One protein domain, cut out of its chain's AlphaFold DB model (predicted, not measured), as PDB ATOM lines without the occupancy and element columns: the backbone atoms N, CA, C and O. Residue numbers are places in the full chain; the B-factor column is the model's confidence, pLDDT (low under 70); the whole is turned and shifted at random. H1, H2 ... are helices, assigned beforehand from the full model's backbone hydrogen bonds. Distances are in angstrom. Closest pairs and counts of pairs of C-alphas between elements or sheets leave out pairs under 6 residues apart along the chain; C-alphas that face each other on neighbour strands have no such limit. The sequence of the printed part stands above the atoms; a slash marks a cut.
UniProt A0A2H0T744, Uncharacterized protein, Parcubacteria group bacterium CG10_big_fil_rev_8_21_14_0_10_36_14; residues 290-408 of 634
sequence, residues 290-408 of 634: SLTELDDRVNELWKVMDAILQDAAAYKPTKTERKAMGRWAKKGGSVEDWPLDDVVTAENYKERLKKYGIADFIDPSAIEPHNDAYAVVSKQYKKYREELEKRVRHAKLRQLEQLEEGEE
ATOM      1  N   SER A 290      21.338  91.825  13.997       83.62
ATOM      2  CA  SER A 290      22.494  90.956  13.798       83.62
ATOM      3  C   SER A 290      22.172  89.888  12.741       83.62
ATOM      4  O   SER A 290      21.013  89.627  12.426       83.62
ATOM      5  N   LEU A 291      23.199  89.291  12.126       81.06
ATOM      6  CA  LEU A 291      22.984  88.293  11.070       81.06
ATOM      7  C   LEU A 291      22.197  87.080  11.597       81.06
ATOM      8  O   LEU A 291      21.351  86.556  10.884       81.06
ATOM      9  N   THR A 292      22.427  86.712  12.859       81.75
ATOM     10  CA  THR A 292      21.695  85.664  13.579       81.75
ATOM     11  C   THR A 292      20.252  86.067  13.877       81.75
ATOM     12  O   THR A 292      19.348  85.313  13.562       81.75
ATOM     13  N   GLU A 293      20.005  87.285  14.373       84.19
ATOM     14  CA  GLU A 293      18.630  87.773  14.604       84.19
ATOM     15  C   GLU A 293      17.811  87.853  13.314       84.19
ATOM     16  O   GLU A 293      16.590  87.708  13.323       84.19
ATOM     17  N   LEU A 294      18.476  88.143  12.198       83.94
ATOM     18  CA  LEU A 294      17.835  88.255  10.900       83.94
ATOM     19  C   LEU A 294      17.498  86.866  10.334       83.94
ATOM     20  O   LEU A 294      16.405  86.692   9.802       83.94
ATOM     21  N   ASP A 295      18.376  85.877  10.523       84.88
ATOM     22  CA  ASP A 295      18.105  84.467  10.218       84.88
ATOM     23  C   ASP A 295      16.967  83.898  11.086       84.88
ATOM     24  O   ASP A 295      16.001  83.340  10.562       84.88
ATOM     25  N   ASP A 296      16.996  84.154  12.399       86.00
ATOM     26  CA  ASP A 296      15.936  83.762  13.336       86.00
ATOM     27  C   ASP A 296      14.579  84.341  12.914       86.00
ATOM     28  O   ASP A 296      13.582  83.620  12.838       86.00
ATOM     29  N   ARG A 297      14.539  85.625  12.535       83.94
ATOM     30  CA  ARG A 297      13.316  86.279  12.043       83.94
ATOM     31  C   ARG A 297      12.816  85.702  10.724       83.94
ATOM     32  O   ARG A 297      11.606  85.597  10.535       83.94
ATOM     33  N   VAL A 298      13.704  85.342   9.798       87.19
ATOM     34  CA  VAL A 298      13.317  84.682   8.537       87.19
ATOM     35  C   VAL A 298      12.681  83.322   8.831       87.19
ATOM     36  O   VAL A 298      11.624  83.007   8.277       87.19
ATOM     37  N   ASN A 299      13.268  82.556   9.752       86.12
ATOM     38  CA  ASN A 299      12.757  81.255  10.178       86.12
ATOM     39  C   ASN A 299      11.412  81.365  10.916       86.12
ATOM     40  O   ASN A 299      10.502  80.571  10.669       86.12
ATOM     41  N   GLU A 300      11.245  82.360  11.789       86.69
ATOM     42  CA  GLU A 300       9.973  82.637  12.467       86.69
ATOM     43  C   GLU A 300       8.873  83.049  11.485       86.69
ATOM     44  O   GLU A 300       7.771  82.501  11.536       86.69
ATOM     45  N   LEU A 301       9.163  83.951  10.540       87.06
ATOM     46  CA  LEU A 301       8.192  84.354   9.518       87.06
ATOM     47  C   LEU A 301       7.777  83.174   8.637       87.06
ATOM     48  O   LEU A 301       6.599  83.056   8.303       87.06
ATOM     49  N   TRP A 302       8.706  82.276   8.299       88.12
ATOM     50  CA  TRP A 302       8.387  81.064   7.547       88.12
ATOM     51  C   TRP A 302       7.440  80.132   8.312       88.12
ATOM     52  O   TRP A 302       6.419  79.719   7.762       88.12
ATOM     53  N   LYS A 303       7.705  79.886   9.604       86.19
ATOM     54  CA  LYS A 303       6.808  79.103  10.473       86.19
ATOM     55  C   LYS A 303       5.417  79.724  10.578       86.19
ATOM     56  O   LYS A 303       4.421  79.007  10.584       86.19
ATOM     57  N   VAL A 304       5.331  81.053  10.644       84.31
ATOM     58  CA  VAL A 304       4.033  81.735  10.693       84.31
ATOM     59  C   VAL A 304       3.299  81.671   9.358       84.31
ATOM     60  O   VAL A 304       2.089  81.469   9.363       84.31
ATOM     61  N   MET A 305       3.988  81.789   8.220       83.31
ATOM     62  CA  MET A 305       3.350  81.573   6.916       83.31
ATOM     63  C   MET A 305       2.724  80.179   6.827       83.31
ATOM     64  O   MET A 305       1.581  80.065   6.386       83.31
ATOM     65  N   ASP A 306       3.437  79.145   7.277       80.69
ATOM     66  CA  ASP A 306       2.916  77.776   7.310       80.69
ATOM     67  C   ASP A 306       1.712  77.647   8.262       80.69
ATOM     68  O   ASP A 306       0.661  77.136   7.879       80.69
ATOM     69  N   ALA A 307       1.790  78.231   9.463       80.75
ATOM     70  CA  ALA A 307       0.674  78.253  10.411       80.75
ATOM     71  C   ALA A 307      -0.574  78.974   9.862       80.75
ATOM     72  O   ALA A 307      -1.698  78.521  10.083       80.75
ATOM     73  N   ILE A 308      -0.398  80.074   9.121       78.44
ATOM     74  CA  ILE A 308      -1.498  80.794   8.459       78.44
ATOM     75  C   ILE A 308      -2.148  79.910   7.388       78.44
ATOM     76  O   ILE A 308      -3.376  79.868   7.296       78.44
ATOM     77  N   LEU A 309      -1.354  79.183   6.597       74.94
ATOM     78  CA  LEU A 309      -1.875  78.263   5.583       74.94
ATOM     79  C   LEU A 309      -2.621  77.083   6.212       74.94
ATOM     80  O   LEU A 309      -3.691  76.712   5.729       74.94
ATOM     81  N   GLN A 310      -2.106  76.530   7.308       78.31
ATOM     82  CA  GLN A 310      -2.774  75.462   8.052       78.31
ATOM     83  C   GLN A 310      -4.092  75.936   8.675       78.31
ATOM     84  O   GLN A 310      -5.100  75.236   8.575       78.31
ATOM     85  N   ASP A 311      -4.127  77.141   9.251       77.50
ATOM     86  CA  ASP A 311      -5.359  77.749   9.761       77.50
ATOM     87  C   ASP A 311      -6.379  77.994   8.637       77.50
ATOM     88  O   ASP A 311      -7.570  77.724   8.812       77.50
ATOM     89  N   ALA A 312      -5.925  78.459   7.468       72.69
ATOM     90  CA  ALA A 312      -6.775  78.646   6.295       72.69
ATOM     91  C   ALA A 312      -7.329  77.311   5.768       72.69
ATOM     92  O   ALA A 312      -8.504  77.229   5.412       72.69
ATOM     93  N   ALA A 313      -6.521  76.248   5.767       68.44
ATOM     94  CA  ALA A 313      -6.952  74.903   5.389       68.44
ATOM     95  C   ALA A 313      -7.920  74.283   6.417       68.44
ATOM     96  O   ALA A 313      -8.852  73.567   6.049       68.44
ATOM     97  N   ALA A 314      -7.732  74.579   7.705       72.75
ATOM     98  CA  ALA A 314      -8.605  74.136   8.789       72.75
ATOM     99  C   ALA A 314      -9.913  74.943   8.883       72.75
ATOM    100  O   ALA A 314     -10.855  74.523   9.569       72.75
ATOM    101  N   TYR A 315      -9.995  76.087   8.197       76.88
ATOM    102  CA  TYR A 315     -11.144  76.973   8.242       76.88
ATOM    103  C   TYR A 315     -12.394  76.309   7.659       76.88
ATOM    104  O   TYR A 315     -12.533  76.079   6.456       76.88
ATOM    105  N   LYS A 316     -13.361  76.026   8.535       74.31
ATOM    106  CA  LYS A 316     -14.686  75.545   8.143       74.31
ATOM    107  C   LYS A 316     -15.655  76.720   8.156       74.31
ATOM    108  O   LYS A 316     -16.057  77.136   9.242       74.31
ATOM    109  N   PRO A 317     -16.108  77.204   6.987       71.94
ATOM    110  CA  PRO A 317     -16.996  78.349   6.955       71.94
ATOM    111  C   PRO A 317     -18.307  78.042   7.673       71.94
ATOM    112  O   PRO A 317     -18.910  76.960   7.536       71.94
ATOM    113  N   THR A 318     -18.764  79.019   8.440       73.94
ATOM    114  CA  THR A 318     -20.020  78.976   9.177       73.94
ATOM    115  C   THR A 318     -21.207  78.835   8.218       73.94
ATOM    116  O   THR A 318     -21.122  79.043   7.004       73.94
ATOM    117  N   LYS A 319     -22.374  78.454   8.752       72.75
ATOM    118  CA  LYS A 319     -23.604  78.320   7.948       72.75
ATOM    119  C   LYS A 319     -24.017  79.653   7.303       72.75
ATOM    120  O   LYS A 319     -24.641  79.646   6.242       72.75
ATOM    121  N   THR A 320     -23.693  80.775   7.940       72.00
ATOM    122  CA  THR A 320     -23.919  82.144   7.458       72.00
ATOM    123  C   THR A 320     -22.967  82.506   6.322       72.00
ATOM    124  O   THR A 320     -23.439  82.918   5.265       72.00
ATOM    125  N   GLU A 321     -21.670  82.237   6.460       69.81
ATOM    126  CA  GLU A 321     -20.678  82.496   5.404       69.81
ATOM    127  C   GLU A 321     -20.876  81.595   4.190       69.81
ATOM    128  O   GLU A 321     -20.835  82.071   3.063       69.81
ATOM    129  N   ARG A 322     -21.195  80.308   4.385       74.88
ATOM    130  CA  ARG A 322     -21.551  79.411   3.270       74.88
ATOM    131  C   ARG A 322     -22.747  79.929   2.477       74.88
ATOM    132  O   ARG A 322     -22.783  79.799   1.256       74.88
ATOM    133  N   LYS A 323     -23.733  80.528   3.156       73.00
ATOM    134  CA  LYS A 323     -24.874  81.173   2.493       73.00
ATOM    135  C   LYS A 323     -24.462  82.453   1.765       73.00
ATOM    136  O   LYS A 323     -24.979  82.680   0.676       73.00
ATOM    137  N   ALA A 324     -23.569  83.261   2.335       68.62
ATOM    138  CA  ALA A 324     -23.044  84.472   1.701       68.62
ATOM    139  C   ALA A 324     -22.205  84.136   0.456       68.62
ATOM    140  O   ALA A 324     -22.555  84.564  -0.639       68.62
ATOM    141  N   MET A 325     -21.219  83.244   0.580       69.38
ATOM    142  CA  MET A 325     -20.431  82.716  -0.538       69.38
ATOM    143  C   MET A 325     -21.313  82.082  -1.615       69.38
ATOM    144  O   MET A 325     -21.123  82.323  -2.803       69.38
ATOM    145  N   GLY A 326     -22.332  81.312  -1.220       75.25
ATOM    146  CA  GLY A 326     -23.289  80.730  -2.158       75.25
ATOM    147  C   GLY A 326     -24.152  81.770  -2.881       75.25
ATOM    148  O   GLY A 326     -24.509  81.560  -4.039       75.25
ATOM    149  N   ARG A 327     -24.492  82.894  -2.234       72.38
ATOM    150  CA  ARG A 327     -25.186  84.023  -2.879       72.38
ATOM    151  C   ARG A 327     -24.260  84.750  -3.844       72.38
ATOM    152  O   ARG A 327     -24.680  85.012  -4.967       72.38
ATOM    153  N   TRP A 328     -23.022  84.996  -3.431       73.44
ATOM    154  CA  TRP A 328     -22.001  85.637  -4.247       73.44
ATOM    155  C   TRP A 328     -21.694  84.824  -5.509       73.44
ATOM    156  O   TRP A 328     -21.849  85.328  -6.620       73.44
ATOM    157  N   ALA A 329     -21.404  83.529  -5.356       70.75
ATOM    158  CA  ALA A 329     -21.095  82.623  -6.461       70.75
ATOM    159  C   ALA A 329     -22.267  82.451  -7.443       70.75
ATOM    160  O   ALA A 329     -22.049  82.255  -8.636       70.75
ATOM    161  N   LYS A 330     -23.516  82.528  -6.961       73.38
ATOM    162  CA  LYS A 330     -24.715  82.411  -7.810       73.38
ATOM    163  C   LYS A 330     -25.114  83.708  -8.505       73.38
ATOM    164  O   LYS A 330     -25.742  83.637  -9.555       73.38
ATOM    165  N   LYS A 331     -24.830  84.868  -7.909       63.38
ATOM    166  CA  LYS A 331     -25.255  86.170  -8.443       63.38
ATOM    167  C   LYS A 331     -24.142  86.949  -9.139       63.38
ATOM    168  O   LYS A 331     -24.450  87.967  -9.742       63.38
ATOM    169  N   GLY A 332     -22.892  86.484  -9.071       59.00
ATOM    170  CA  GLY A 332     -21.744  87.297  -9.474       59.00
ATOM    171  C   GLY A 332     -21.666  88.555  -8.614       59.00
ATOM    172  O   GLY A 332     -21.610  89.653  -9.157       59.00
ATOM    173  N   GLY A 333     -21.795  88.381  -7.292       57.50
ATOM    174  CA  GLY A 333     -21.873  89.487  -6.333       57.50
ATOM    175  C   GLY A 333     -20.696  90.450  -6.470       57.50
ATOM    176  O   GLY A 333     -19.596  90.045  -6.862       57.50
ATOM    177  N   SER A 334     -20.926  91.727  -6.157       56.59
ATOM    178  CA  SER A 334     -19.836  92.705  -6.118       56.59
ATOM    179  C   SER A 334     -18.828  92.302  -5.029       56.59
ATOM    180  O   SER A 334     -19.102  91.447  -4.184       56.59
ATOM    181  N   VAL A 335     -17.630  92.887  -5.041       52.41
ATOM    182  CA  VAL A 335     -16.618  92.657  -3.987       52.41
ATOM    183  C   VAL A 335     -17.176  92.998  -2.592       52.41
ATOM    184  O   VAL A 335     -16.754  92.410  -1.605       52.41
ATOM    185  N   GLU A 336     -18.186  93.869  -2.525       53.91
ATOM    186  CA  GLU A 336     -18.894  94.279  -1.304       53.91
ATOM    187  C   GLU A 336     -19.846  93.192  -0.766       53.91
ATOM    188  O   GLU A 336     -20.165  93.184   0.419       53.91
ATOM    189  N   ASP A 337     -20.287  92.257  -1.618       54.44
ATOM    190  CA  ASP A 337     -21.133  91.115  -1.240       54.44
ATOM    191  C   ASP A 337     -20.314  89.909  -0.738       54.44
ATOM    192  O   ASP A 337     -20.884  88.913  -0.267       54.44
ATOM    193  N   TRP A 338     -18.984  89.946  -0.891       55.59
ATOM    194  CA  TRP A 338     -18.104  88.931  -0.323       55.59
ATOM    195  C   TRP A 338     -18.010  89.158   1.187       55.59
ATOM    196  O   TRP A 338     -17.856  90.302   1.614       55.59
ATOM    197  N   PRO A 339     -18.065  88.105   2.020       55.84
ATOM    198  CA  PRO A 339     -17.731  88.226   3.431       55.84
ATOM    199  C   PRO A 339     -16.211  88.420   3.557       55.84
ATOM    200  O   PRO A 339     -15.491  87.505   3.943       55.84
ATOM    201  N   LEU A 340     -15.699  89.578   3.135       52.09
ATOM    202  CA  LEU A 340     -14.424  90.068   3.631       52.09
ATOM    203  C   LEU A 340     -14.682  90.537   5.058       52.09
ATOM    204  O   LEU A 340     -15.671  91.220   5.322       52.09
ATOM    205  N   ASP A 341     -13.807  90.134   5.970       53.88
ATOM    206  CA  ASP A 341     -13.792  90.722   7.301       53.88
ATOM    207  C   ASP A 341     -13.637  92.246   7.210       53.88
ATOM    208  O   ASP A 341     -13.094  92.760   6.227       53.88
ATOM    209  N   ASP A 342     -14.128  92.940   8.242       54.09
ATOM    210  CA  ASP A 342     -14.120  94.399   8.375       54.09
ATOM    211  C   ASP A 342     -12.834  95.043   7.838       54.09
ATOM    212  O   ASP A 342     -11.739  94.501   8.013       54.09
ATOM    213  N   VAL A 343     -12.990  96.226   7.223       55.31
ATOM    214  CA  VAL A 343     -11.928  97.088   6.675       55.31
ATOM    215  C   VAL A 343     -10.601  96.855   7.398       55.31
ATOM    216  O   VAL A 343     -10.477  97.109   8.597       55.31
ATOM    217  N   VAL A 344      -9.618  96.351   6.652       54.84
ATOM    218  CA  VAL A 344      -8.282  96.022   7.145       54.84
ATOM    219  C   VAL A 344      -7.597  97.292   7.657       54.84
ATOM    220  O   VAL A 344      -6.960  98.030   6.909       54.84
ATOM    221  N   THR A 345      -7.746  97.571   8.950       59.31
ATOM    222  CA  THR A 345      -6.966  98.585   9.662       59.31
ATOM    223  C   THR A 345      -5.694  97.950  10.221       59.31
ATOM    224  O   THR A 345      -5.655  96.755  10.532       59.31
ATOM    225  N   ALA A 346      -4.633  98.746  10.389       60.12
ATOM    226  CA  ALA A 346      -3.376  98.276  10.983       60.12
ATOM    227  C   ALA A 346      -3.571  97.701  12.403       60.12
ATOM    228  O   ALA A 346      -2.826  96.817  12.824       60.12
ATOM    229  N   GLU A 347      -4.588  98.171  13.127       63.75
ATOM    230  CA  GLU A 347      -4.948  97.711  14.473       63.75
ATOM    231  C   GLU A 347      -5.599  96.319  14.440       63.75
ATOM    232  O   GLU A 347      -5.119  95.414  15.126       63.75
ATOM    233  N   ASN A 348      -6.575  96.093  13.550       66.38
ATOM    234  CA  ASN A 348      -7.182  94.772  13.339       66.38
ATOM    235  C   ASN A 348      -6.153  93.738  12.850       66.38
ATOM    236  O   ASN A 348      -6.218  92.558  13.202       66.38
ATOM    237  N   TYR A 349      -5.164  94.173  12.062       68.25
ATOM    238  CA  TYR A 349      -4.085  93.298  11.599       68.25
ATOM    239  C   TYR A 349      -3.123  92.892  12.697       68.25
ATOM    240  O   TYR A 349      -2.750  91.722  12.780       68.25
ATOM    241  N   LYS A 350      -2.747  93.832  13.567       69.06
ATOM    242  CA  LYS A 350      -1.914  93.514  14.726       69.06
ATOM    243  C   LYS A 350      -2.585  92.485  15.624       69.06
ATOM    244  O   LYS A 350      -1.902  91.574  16.073       69.06
ATOM    245  N   GLU A 351      -3.898  92.554  15.830       70.62
ATOM    246  CA  GLU A 351      -4.620  91.536  16.604       70.62
ATOM    247  C   GLU A 351      -4.617  90.152  15.938       70.62
ATOM    248  O   GLU A 351      -4.380  89.149  16.613       70.62
ATOM    249  N   ARG A 352      -4.784  90.079  14.611       69.50
ATOM    250  CA  ARG A 352      -4.681  88.813  13.857       69.50
ATOM    251  C   ARG A 352      -3.288  88.205  13.948       69.50
ATOM    252  O   ARG A 352      -3.136  87.013  14.199       69.50
ATOM    253  N   LEU A 353      -2.269  89.040  13.781       72.88
ATOM    254  CA  LEU A 353      -0.866  88.636  13.818       72.88
ATOM    255  C   LEU A 353      -0.382  88.342  15.244       72.88
ATOM    256  O   LEU A 353       0.572  87.586  15.428       72.88
ATOM    257  N   LYS A 354      -1.080  88.860  16.263       79.56
ATOM    258  CA  LYS A 354      -0.826  88.558  17.677       79.56
ATOM    259  C   LYS A 354      -1.071  87.085  17.990       79.56
ATOM    260  O   LYS A 354      -0.336  86.528  18.799       79.56
ATOM    261  N   LYS A 355      -2.030  86.433  17.312       79.31
ATOM    262  CA  LYS A 355      -2.254  84.976  17.417       79.31
ATOM    263  C   LYS A 355      -0.991  84.180  17.068       79.31
ATOM    264  O   LYS A 355      -0.742  83.143  17.670       79.31
ATOM    265  N   TYR A 356      -0.193  84.689  16.133       77.00
ATOM    266  CA  TYR A 356       1.029  84.047  15.654       77.00
ATOM    267  C   TYR A 356       2.300  84.555  16.348       77.00
ATOM    268  O   TYR A 356       3.397  84.174  15.957       77.00
ATOM    269  N   GLY A 357       2.180  85.427  17.355       77.75
ATOM    270  CA  GLY A 357       3.322  85.931  18.124       77.75
ATOM    271  C   GLY A 357       4.260  86.878  17.367       77.75
ATOM    272  O   GLY A 357       5.307  87.222  17.901       77.75
ATOM    273  N   ILE A 358       3.897  87.330  16.159       77.00
ATOM    274  CA  ILE A 358       4.777  88.153  15.305       77.00
ATOM    275  C   ILE A 358       4.305  89.592  15.087       77.00
ATOM    276  O   ILE A 358       4.905  90.333  14.308       77.00
ATOM    277  N   ALA A 359       3.239  90.009  15.774       72.56
ATOM    278  CA  ALA A 359       2.673  91.353  15.642       72.56
ATOM    279  C   ALA A 359       3.699  92.476  15.883       72.56
ATOM    280  O   ALA A 359       3.604  93.527  15.252       72.56
ATOM    281  N   ASP A 360       4.686  92.238  16.750       70.50
ATOM    282  CA  ASP A 360       5.710  93.221  17.117       70.50
ATOM    283  C   ASP A 360       6.876  93.293  16.112       70.50
ATOM    284  O   ASP A 360       7.640  94.258  16.120       70.50
ATOM    285  N   PHE A 361       7.010  92.306  15.216       71.56
ATOM    286  CA  PHE A 361       8.117  92.214  14.248       71.56
ATOM    287  C   PHE A 361       7.718  92.571  12.812       71.56
ATOM    288  O   PHE A 361       8.590  92.706  11.944       71.56
ATOM    289  N   ILE A 362       6.416  92.722  12.554       75.31
ATOM    290  CA  ILE A 362       5.889  93.123  11.252       75.31
ATOM    291  C   ILE A 362       5.992  94.635  11.101       75.31
ATOM    292  O   ILE A 362       5.483  95.402  11.917       75.31
ATOM    293  N   ASP A 363       6.645  95.051  10.017       75.50
ATOM    294  CA  ASP A 363       6.743  96.452   9.627       75.50
ATOM    295  C   ASP A 363       5.328  96.980   9.321       75.50
ATOM    296  O   ASP A 363       4.676  96.459   8.412       75.50
ATOM    297  N   PRO A 364       4.819  97.995  10.047       68.81
ATOM    298  CA  PRO A 364       3.487  98.536   9.801       68.81
ATOM    299  C   PRO A 364       3.303  99.034   8.364       68.81
ATOM    300  O   PRO A 364       2.184  99.024   7.861       68.81
ATOM    301  N   SER A 365       4.391  99.424   7.682       69.62
ATOM    302  CA  SER A 365       4.344  99.839   6.278       69.62
ATOM    303  C   SER A 365       4.066  98.690   5.302       69.62
ATOM    304  O   SER A 365       3.781  98.949   4.139       69.62
ATOM    305  N   ALA A 366       4.188  97.430   5.733       67.75
ATOM    306  CA  ALA A 366       3.861  96.259   4.917       67.75
ATOM    307  C   ALA A 366       2.350  95.952   4.896       67.75
ATOM    308  O   ALA A 366       1.899  95.113   4.112       67.75
ATOM    309  N   ILE A 367       1.564  96.619   5.751       71.62
ATOM    310  CA  ILE A 367       0.115  96.449   5.856       71.62
ATOM    311  C   ILE A 367      -0.557  97.391   4.849       71.62
ATOM    312  O   ILE A 367      -0.573  98.605   5.036       71.62
ATOM    313  N   GLU A 368      -1.133  96.828   3.788       69.81
ATOM    314  CA  GLU A 368      -1.959  97.572   2.827       69.81
ATOM    315  C   GLU A 368      -3.426  97.121   2.962       69.81
ATOM    316  O   GLU A 368      -3.660  95.959   3.309       69.81
ATOM    317  N   PRO A 369      -4.418  97.976   2.636       59.81
ATOM    318  CA  PRO A 369      -5.848  97.722   2.883       59.81
ATOM    319  C   PRO A 369      -6.450  96.482   2.194       59.81
ATOM    320  O   PRO A 369      -7.597  96.129   2.459       59.81
ATOM    321  N   HIS A 370      -5.705  95.834   1.298       64.12
ATOM    322  CA  HIS A 370      -6.152  94.680   0.511       64.12
ATOM    323  C   HIS A 370      -5.288  93.428   0.700       64.12
ATOM    324  O   HIS A 370      -5.601  92.388   0.128       64.12
ATOM    325  N   ASN A 371      -4.204  93.508   1.476       66.88
ATOM    326  CA  ASN A 371      -3.324  92.358   1.682       66.88
ATOM    327  C   ASN A 371      -3.882  91.487   2.795       66.88
ATOM    328  O   ASN A 371      -4.141  92.004   3.878       66.88
ATOM    329  N   ASP A 372      -4.017  90.181   2.564       73.19
ATOM    330  CA  ASP A 372      -4.306  89.215   3.623       73.19
ATOM    331  C   ASP A 372      -3.096  89.044   4.576       73.19
ATOM    332  O   ASP A 372      -1.988  89.530   4.317       73.19
ATOM    333  N   ALA A 373      -3.297  88.382   5.723       73.12
ATOM    334  CA  ALA A 373      -2.225  88.159   6.701       73.12
ATOM    335  C   ALA A 373      -1.034  87.417   6.073       73.12
ATOM    336  O   ALA A 373       0.116  87.731   6.371       73.12
ATOM    337  N   TYR A 374      -1.311  86.491   5.153       77.69
ATOM    338  CA  TYR A 374      -0.289  85.752   4.425       77.69
ATOM    339  C   TYR A 374       0.559  86.667   3.532       77.69
ATOM    340  O   TYR A 374       1.787  86.618   3.592       77.69
ATOM    341  N   ALA A 375      -0.060  87.552   2.751       76.38
ATOM    342  CA  ALA A 375       0.623  88.489   1.869       76.38
ATOM    343  C   ALA A 375       1.511  89.468   2.645       76.38
ATOM    344  O   ALA A 375       2.634  89.743   2.217       76.38
ATOM    345  N   VAL A 376       1.051  89.956   3.803       80.38
ATOM    346  CA  VAL A 376       1.850  90.836   4.673       80.38
ATOM    347  C   VAL A 376       3.085  90.102   5.209       80.38
ATOM    348  O   VAL A 376       4.204  90.601   5.074       80.38
ATOM    349  N   VAL A 377       2.909  88.894   5.757       82.62
ATOM    350  CA  VAL A 377       4.020  88.076   6.279       82.62
ATOM    351  C   VAL A 377       4.984  87.681   5.156       82.62
ATOM    352  O   VAL A 377       6.197  87.771   5.331       82.62
ATOM    353  N   SER A 378       4.470  87.328   3.977       82.50
ATOM    354  CA  SER A 378       5.270  86.946   2.809       82.50
ATOM    355  C   SER A 378       6.114  88.105   2.270       82.50
ATOM    356  O   SER A 378       7.298  87.922   1.976       82.50
ATOM    357  N   LYS A 379       5.553  89.322   2.191       84.38
ATOM    358  CA  LYS A 379       6.309  90.533   1.822       84.38
ATOM    359  C   LYS A 379       7.455  90.788   2.805       84.38
ATOM    360  O   LYS A 379       8.580  91.041   2.377       84.38
ATOM    361  N   GLN A 380       7.189  90.667   4.107       86.00
ATOM    362  CA  GLN A 380       8.214  90.862   5.131       86.00
ATOM    363  C   GLN A 380       9.291  89.768   5.095       86.00
ATOM    364  O   GLN A 380      10.478  90.072   5.208       86.00
ATOM    365  N   TYR A 381       8.890  88.515   4.870       89.00
ATOM    366  CA  TYR A 381       9.799  87.382   4.708       89.00
ATOM    367  C   TYR A 381      10.759  87.605   3.537       89.00
ATOM    368  O   TYR A 381      11.968  87.472   3.709       89.00
ATOM    369  N   LYS A 382      10.245  88.008   2.366       86.38
ATOM    370  CA  LYS A 382      11.079  88.304   1.188       86.38
ATOM    371  C   LYS A 382      12.093  89.406   1.483       86.38
ATOM    372  O   LYS A 382      13.279  89.217   1.234       86.38
ATOM    373  N   LYS A 383      11.645  90.504   2.100       87.94
ATOM    374  CA  LYS A 383      12.505  91.634   2.477       87.94
ATOM    375  C   LYS A 383      13.649  91.210   3.405       87.94
ATOM    376  O   LYS A 383      14.800  91.554   3.147       87.94
ATOM    377  N   TYR A 384      13.358  90.456   4.468       87.25
ATOM    378  CA  TYR A 384      14.405  89.976   5.375       87.25
ATOM    379  C   TYR A 384      15.294  88.920   4.720       87.25
ATOM    380  O   TYR A 384      16.505  88.970   4.882       87.25
ATOM    381  N   ARG A 385      14.752  88.012   3.909       86.94
ATOM    382  CA  ARG A 385      15.569  87.019   3.202       86.94
ATOM    383  C   ARG A 385      16.567  87.667   2.238       86.94
ATOM    384  O   ARG A 385      17.742  87.309   2.249       86.94
ATOM    385  N   GLU A 386      16.135  88.654   1.456       89.06
ATOM    386  CA  GLU A 386      17.024  89.419   0.571       89.06
ATOM    387  C   GLU A 386      18.125  90.144   1.361       89.06
ATOM    388  O   GLU A 386      19.293  90.163   0.959       89.06
ATOM    389  N   GLU A 387      17.776  90.707   2.522       88.06
ATOM    390  CA  GLU A 387      18.741  91.354   3.408       88.06
ATOM    391  C   GLU A 387      19.744  90.353   4.013       88.06
ATOM    392  O   GLU A 387      20.943  90.653   4.071       88.06
ATOM    393  N   LEU A 388      19.290  89.155   4.400       86.38
ATOM    394  CA  LEU A 388      20.138  88.062   4.880       86.38
ATOM    395  C   LEU A 388      21.147  87.657   3.809       86.38
ATOM    396  O   LEU A 388      22.354  87.678   4.049       86.38
ATOM    397  N   GLU A 389      20.667  87.357   2.603       85.19
ATOM    398  CA  GLU A 389      21.497  86.927   1.478       85.19
ATOM    399  C   GLU A 389      22.532  87.992   1.100       85.19
ATOM    400  O   GLU A 389      23.685  87.673   0.790       85.19
ATOM    401  N   LYS A 390      22.156  89.275   1.153       86.38
ATOM    402  CA  LYS A 390      23.081  90.390   0.925       86.38
ATOM    403  C   LYS A 390      24.169  90.449   2.000       86.38
ATOM    404  O   LYS A 390      25.347  90.613   1.678       86.38
ATOM    405  N   ARG A 391      23.803  90.297   3.275       83.56
ATOM    406  CA  ARG A 391      24.751  90.354   4.401       83.56
ATOM    407  C   ARG A 391      25.676  89.138   4.447       83.56
ATOM    408  O   ARG A 391      26.869  89.314   4.673       83.56
ATOM    409  N   VAL A 392      25.168  87.940   4.159       81.56
ATOM    410  CA  VAL A 392      25.973  86.712   4.039       81.56
ATOM    411  C   VAL A 392      26.982  86.840   2.899       81.56
ATOM    412  O   VAL A 392      28.154  86.511   3.084       81.56
ATOM    413  N   ARG A 393      26.574  87.380   1.742       79.25
ATOM    414  CA  ARG A 393      27.498  87.669   0.632       79.25
ATOM    415  C   ARG A 393      28.609  88.629   1.053       79.25
ATOM    416  O   ARG A 393      29.777  88.326   0.837       79.25
ATOM    417  N   HIS A 394      28.272  89.736   1.713       77.75
ATOM    418  CA  HIS A 394      29.280  90.670   2.229       77.75
ATOM    419  C   HIS A 394      30.208  90.042   3.280       77.75
ATOM    420  O   HIS A 394      31.400  90.341   3.284       77.75
ATOM    421  N   ALA A 395      29.695  89.176   4.157       74.50
ATOM    422  CA  ALA A 395      30.514  88.474   5.143       74.50
ATOM    423  C   ALA A 395      31.512  87.513   4.474       74.50
ATOM    424  O   ALA A 395      32.688  87.520   4.831       74.50
ATOM    425  N   LYS A 396      31.070  86.753   3.462       75.44
ATOM    426  CA  LYS A 396      31.943  85.870   2.674       75.44
ATOM    427  C   LYS A 396      33.005  86.649   1.898       75.44
ATOM    428  O   LYS A 396      34.158  86.239   1.886       75.44
ATOM    429  N   LEU A 397      32.644  87.787   1.301       72.81
ATOM    430  CA  LEU A 397      33.604  88.652   0.607       72.81
ATOM    431  C   LEU A 397      34.691  89.168   1.557       72.81
ATOM    432  O   LEU A 397      35.865  89.059   1.234       72.81
ATOM    433  N   ARG A 398      34.325  89.616   2.765       72.75
ATOM    434  CA  ARG A 398      35.311  90.036   3.776       72.75
ATOM    435  C   ARG A 398      36.228  88.904   4.236       72.75
ATOM    436  O   ARG A 398      37.391  89.149   4.517       72.75
ATOM    437  N   GLN A 399      35.711  87.680   4.348       71.94
ATOM    438  CA  GLN A 399      36.542  86.520   4.681       71.94
ATOM    439  C   GLN A 399      37.547  86.212   3.567       71.94
ATOM    440  O   GLN A 399      38.692  85.898   3.865       71.94
ATOM    441  N   LEU A 400      37.139  86.335   2.301       68.56
ATOM    442  CA  LEU A 400      38.037  86.166   1.159       68.56
ATOM    443  C   LEU A 400      39.108  87.266   1.110       68.56
ATOM    444  O   LEU A 400      40.280  86.940   0.976       68.56
ATOM    445  N   GLU A 401      38.736  88.530   1.326       70.31
ATOM    446  CA  GLU A 401      39.686  89.652   1.417       70.31
ATOM    447  C   GLU A 401      40.717  89.438   2.543       70.31
ATOM    448  O   GLU A 401      41.911  89.639   2.342       70.31
ATOM    449  N   GLN A 402      40.291  88.947   3.713       69.19
ATOM    450  CA  GLN A 402      41.203  88.627   4.823       69.19
ATOM    451  C   GLN A 402      42.148  87.457   4.518       69.19
ATOM    452  O   GLN A 402      43.271  87.427   5.022       69.19
ATOM    453  N   LEU A 403      41.706  86.483   3.717       67.19
ATOM    454  CA  LEU A 403      42.553  85.379   3.269       67.19
ATOM    455  C   LEU A 403      43.576  85.854   2.228       67.19
ATOM    456  O   LEU A 403      44.741  85.474   2.319       67.19
ATOM    457  N   GLU A 404      43.178  86.735   1.308       60.34
ATOM    458  CA  GLU A 404      44.075  87.340   0.315       60.34
ATOM    459  C   GLU A 404      45.150  88.225   0.977       60.34
ATOM    460  O   GLU A 404      46.338  88.092   0.672       60.34
ATOM    461  N   GLU A 405      44.782  89.050   1.963       62.72
ATOM    462  CA  GLU A 405      45.743  89.852   2.739       62.72
ATOM    463  C   GLU A 405      46.678  88.976   3.604       62.72
ATOM    464  O   GLU A 405      47.860  89.294   3.792       62.72
ATOM    465  N   GLY A 406      46.184  87.835   4.101       53.81
ATOM    466  CA  GLY A 406      46.983  86.846   4.833       53.81
ATOM    467  C   GLY A 406      48.018  86.120   3.961       53.81
ATOM    468  O   GLY A 406      49.112  85.790   4.436       53.81
ATOM    469  N   GLU A 407      47.718  85.915   2.677       52.16
ATOM    470  CA  GLU A 407      48.640  85.313   1.708       52.16
ATOM    471  C   GLU A 407      49.726  86.293   1.230       52.16
ATOM    472  O   GLU A 407      50.871  85.880   1.002       52.16
ATOM    473  N   GLU A 408      49.441  87.597   1.161       47.97
ATOM    474  CA  GLU A 408      50.453  88.608   0.817       47.97
ATOM    475  C   GLU A 408      51.513  88.803   1.916       47.97
ATOM    476  O   GLU A 408      52.682  89.052   1.608       47.97
TER     477      GLU A 408
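AT A GLANCE: This is residues 290 to 408 of the 634 residues of an uncharacterized protein of Parcubacteria group bacterium CG10_big_fil_rev_8_21_14_0_10_36_14 (UniProt A0A2H0T744). Two long helices, H1 and H4, run side by side and opposite ways, but only over the first part of H4; the rest of H4 runs on past the pair, and its last residues, 396 to 408, stick out free at one end of a long rod. At the other end H2 is set crosswise, well away from the pair and joined to the rest by its links alone, while short H3 and the loop of residues 355 to 372 gather beside the beginning of H4. The 119 printed residues have four named helices, in the order H1, H2, H3, H4, and no named strand; the class is all helix. The whole is extended, with a radius of gyration of the C-alphas of 20.9 A and spans of 76 by 27 by 24 A.

HOW THE PARTS SIT: H1, residues 291 to 314, touches H4, residues 373 to 408, with 23 pairs of C-alphas within 8 A. Their closest C-alphas, those of Val 298 and Tyr 381, are 5.9 A apart. The two run opposite ways at a shallow tilt of 26 degrees. H2, residues 319 to 331, touches no helix; H1 and H2 are apart, and so are H2 and H4. H3, residues 346 to 354, is apart from H1 and from H2. H3 and H4 only just touch, with 3 pairs of C-alphas within 8 A, and of H4 residue 373 alone takes part. The closest C-alphas there are those of Leu 353 and Ala 373, 7.3 A apart. The lines of H3 and H4 stand about perpendicular, only just, at 72 degrees. In H1, H2, H3 and H4 every O i to N i+4 pair is within hydrogen-bond range.

IN THESE COORDINATES: H1 begins with C-alpha 291 at (22.984, 88.293, 11.070) and measures 34.7 A from first to last C-alpha, Leu 291 to Ala 314. H2 runs from Lys 319 to Lys 331 over 18.2 A. H3, from Ala 346 to Lys 354, has nine residues. H4, the longest helix with 36 residues, begins with C-alpha 373 at (-2.225, 88.159, 6.701) and ends 53.0 A away with C-alpha 408 at (50.453, 88.608, 0.817).

THE WHOLE: The C-alphas farthest apart, those of Lys 331 and Glu 408, are 76.3 A apart. Without residues 396 to 408 the body spans 57 by 25 by 23 A. The printed part has no cut. The link from H1 to H2 is tight, with 4 residues; those from H2 to H3, with 14, and from H3 to H4, with 18, are long. The mean pLDDT of the printed part is 73.2, and 40 residues are under 70, among them residues 331 to 350 and 402 to 408.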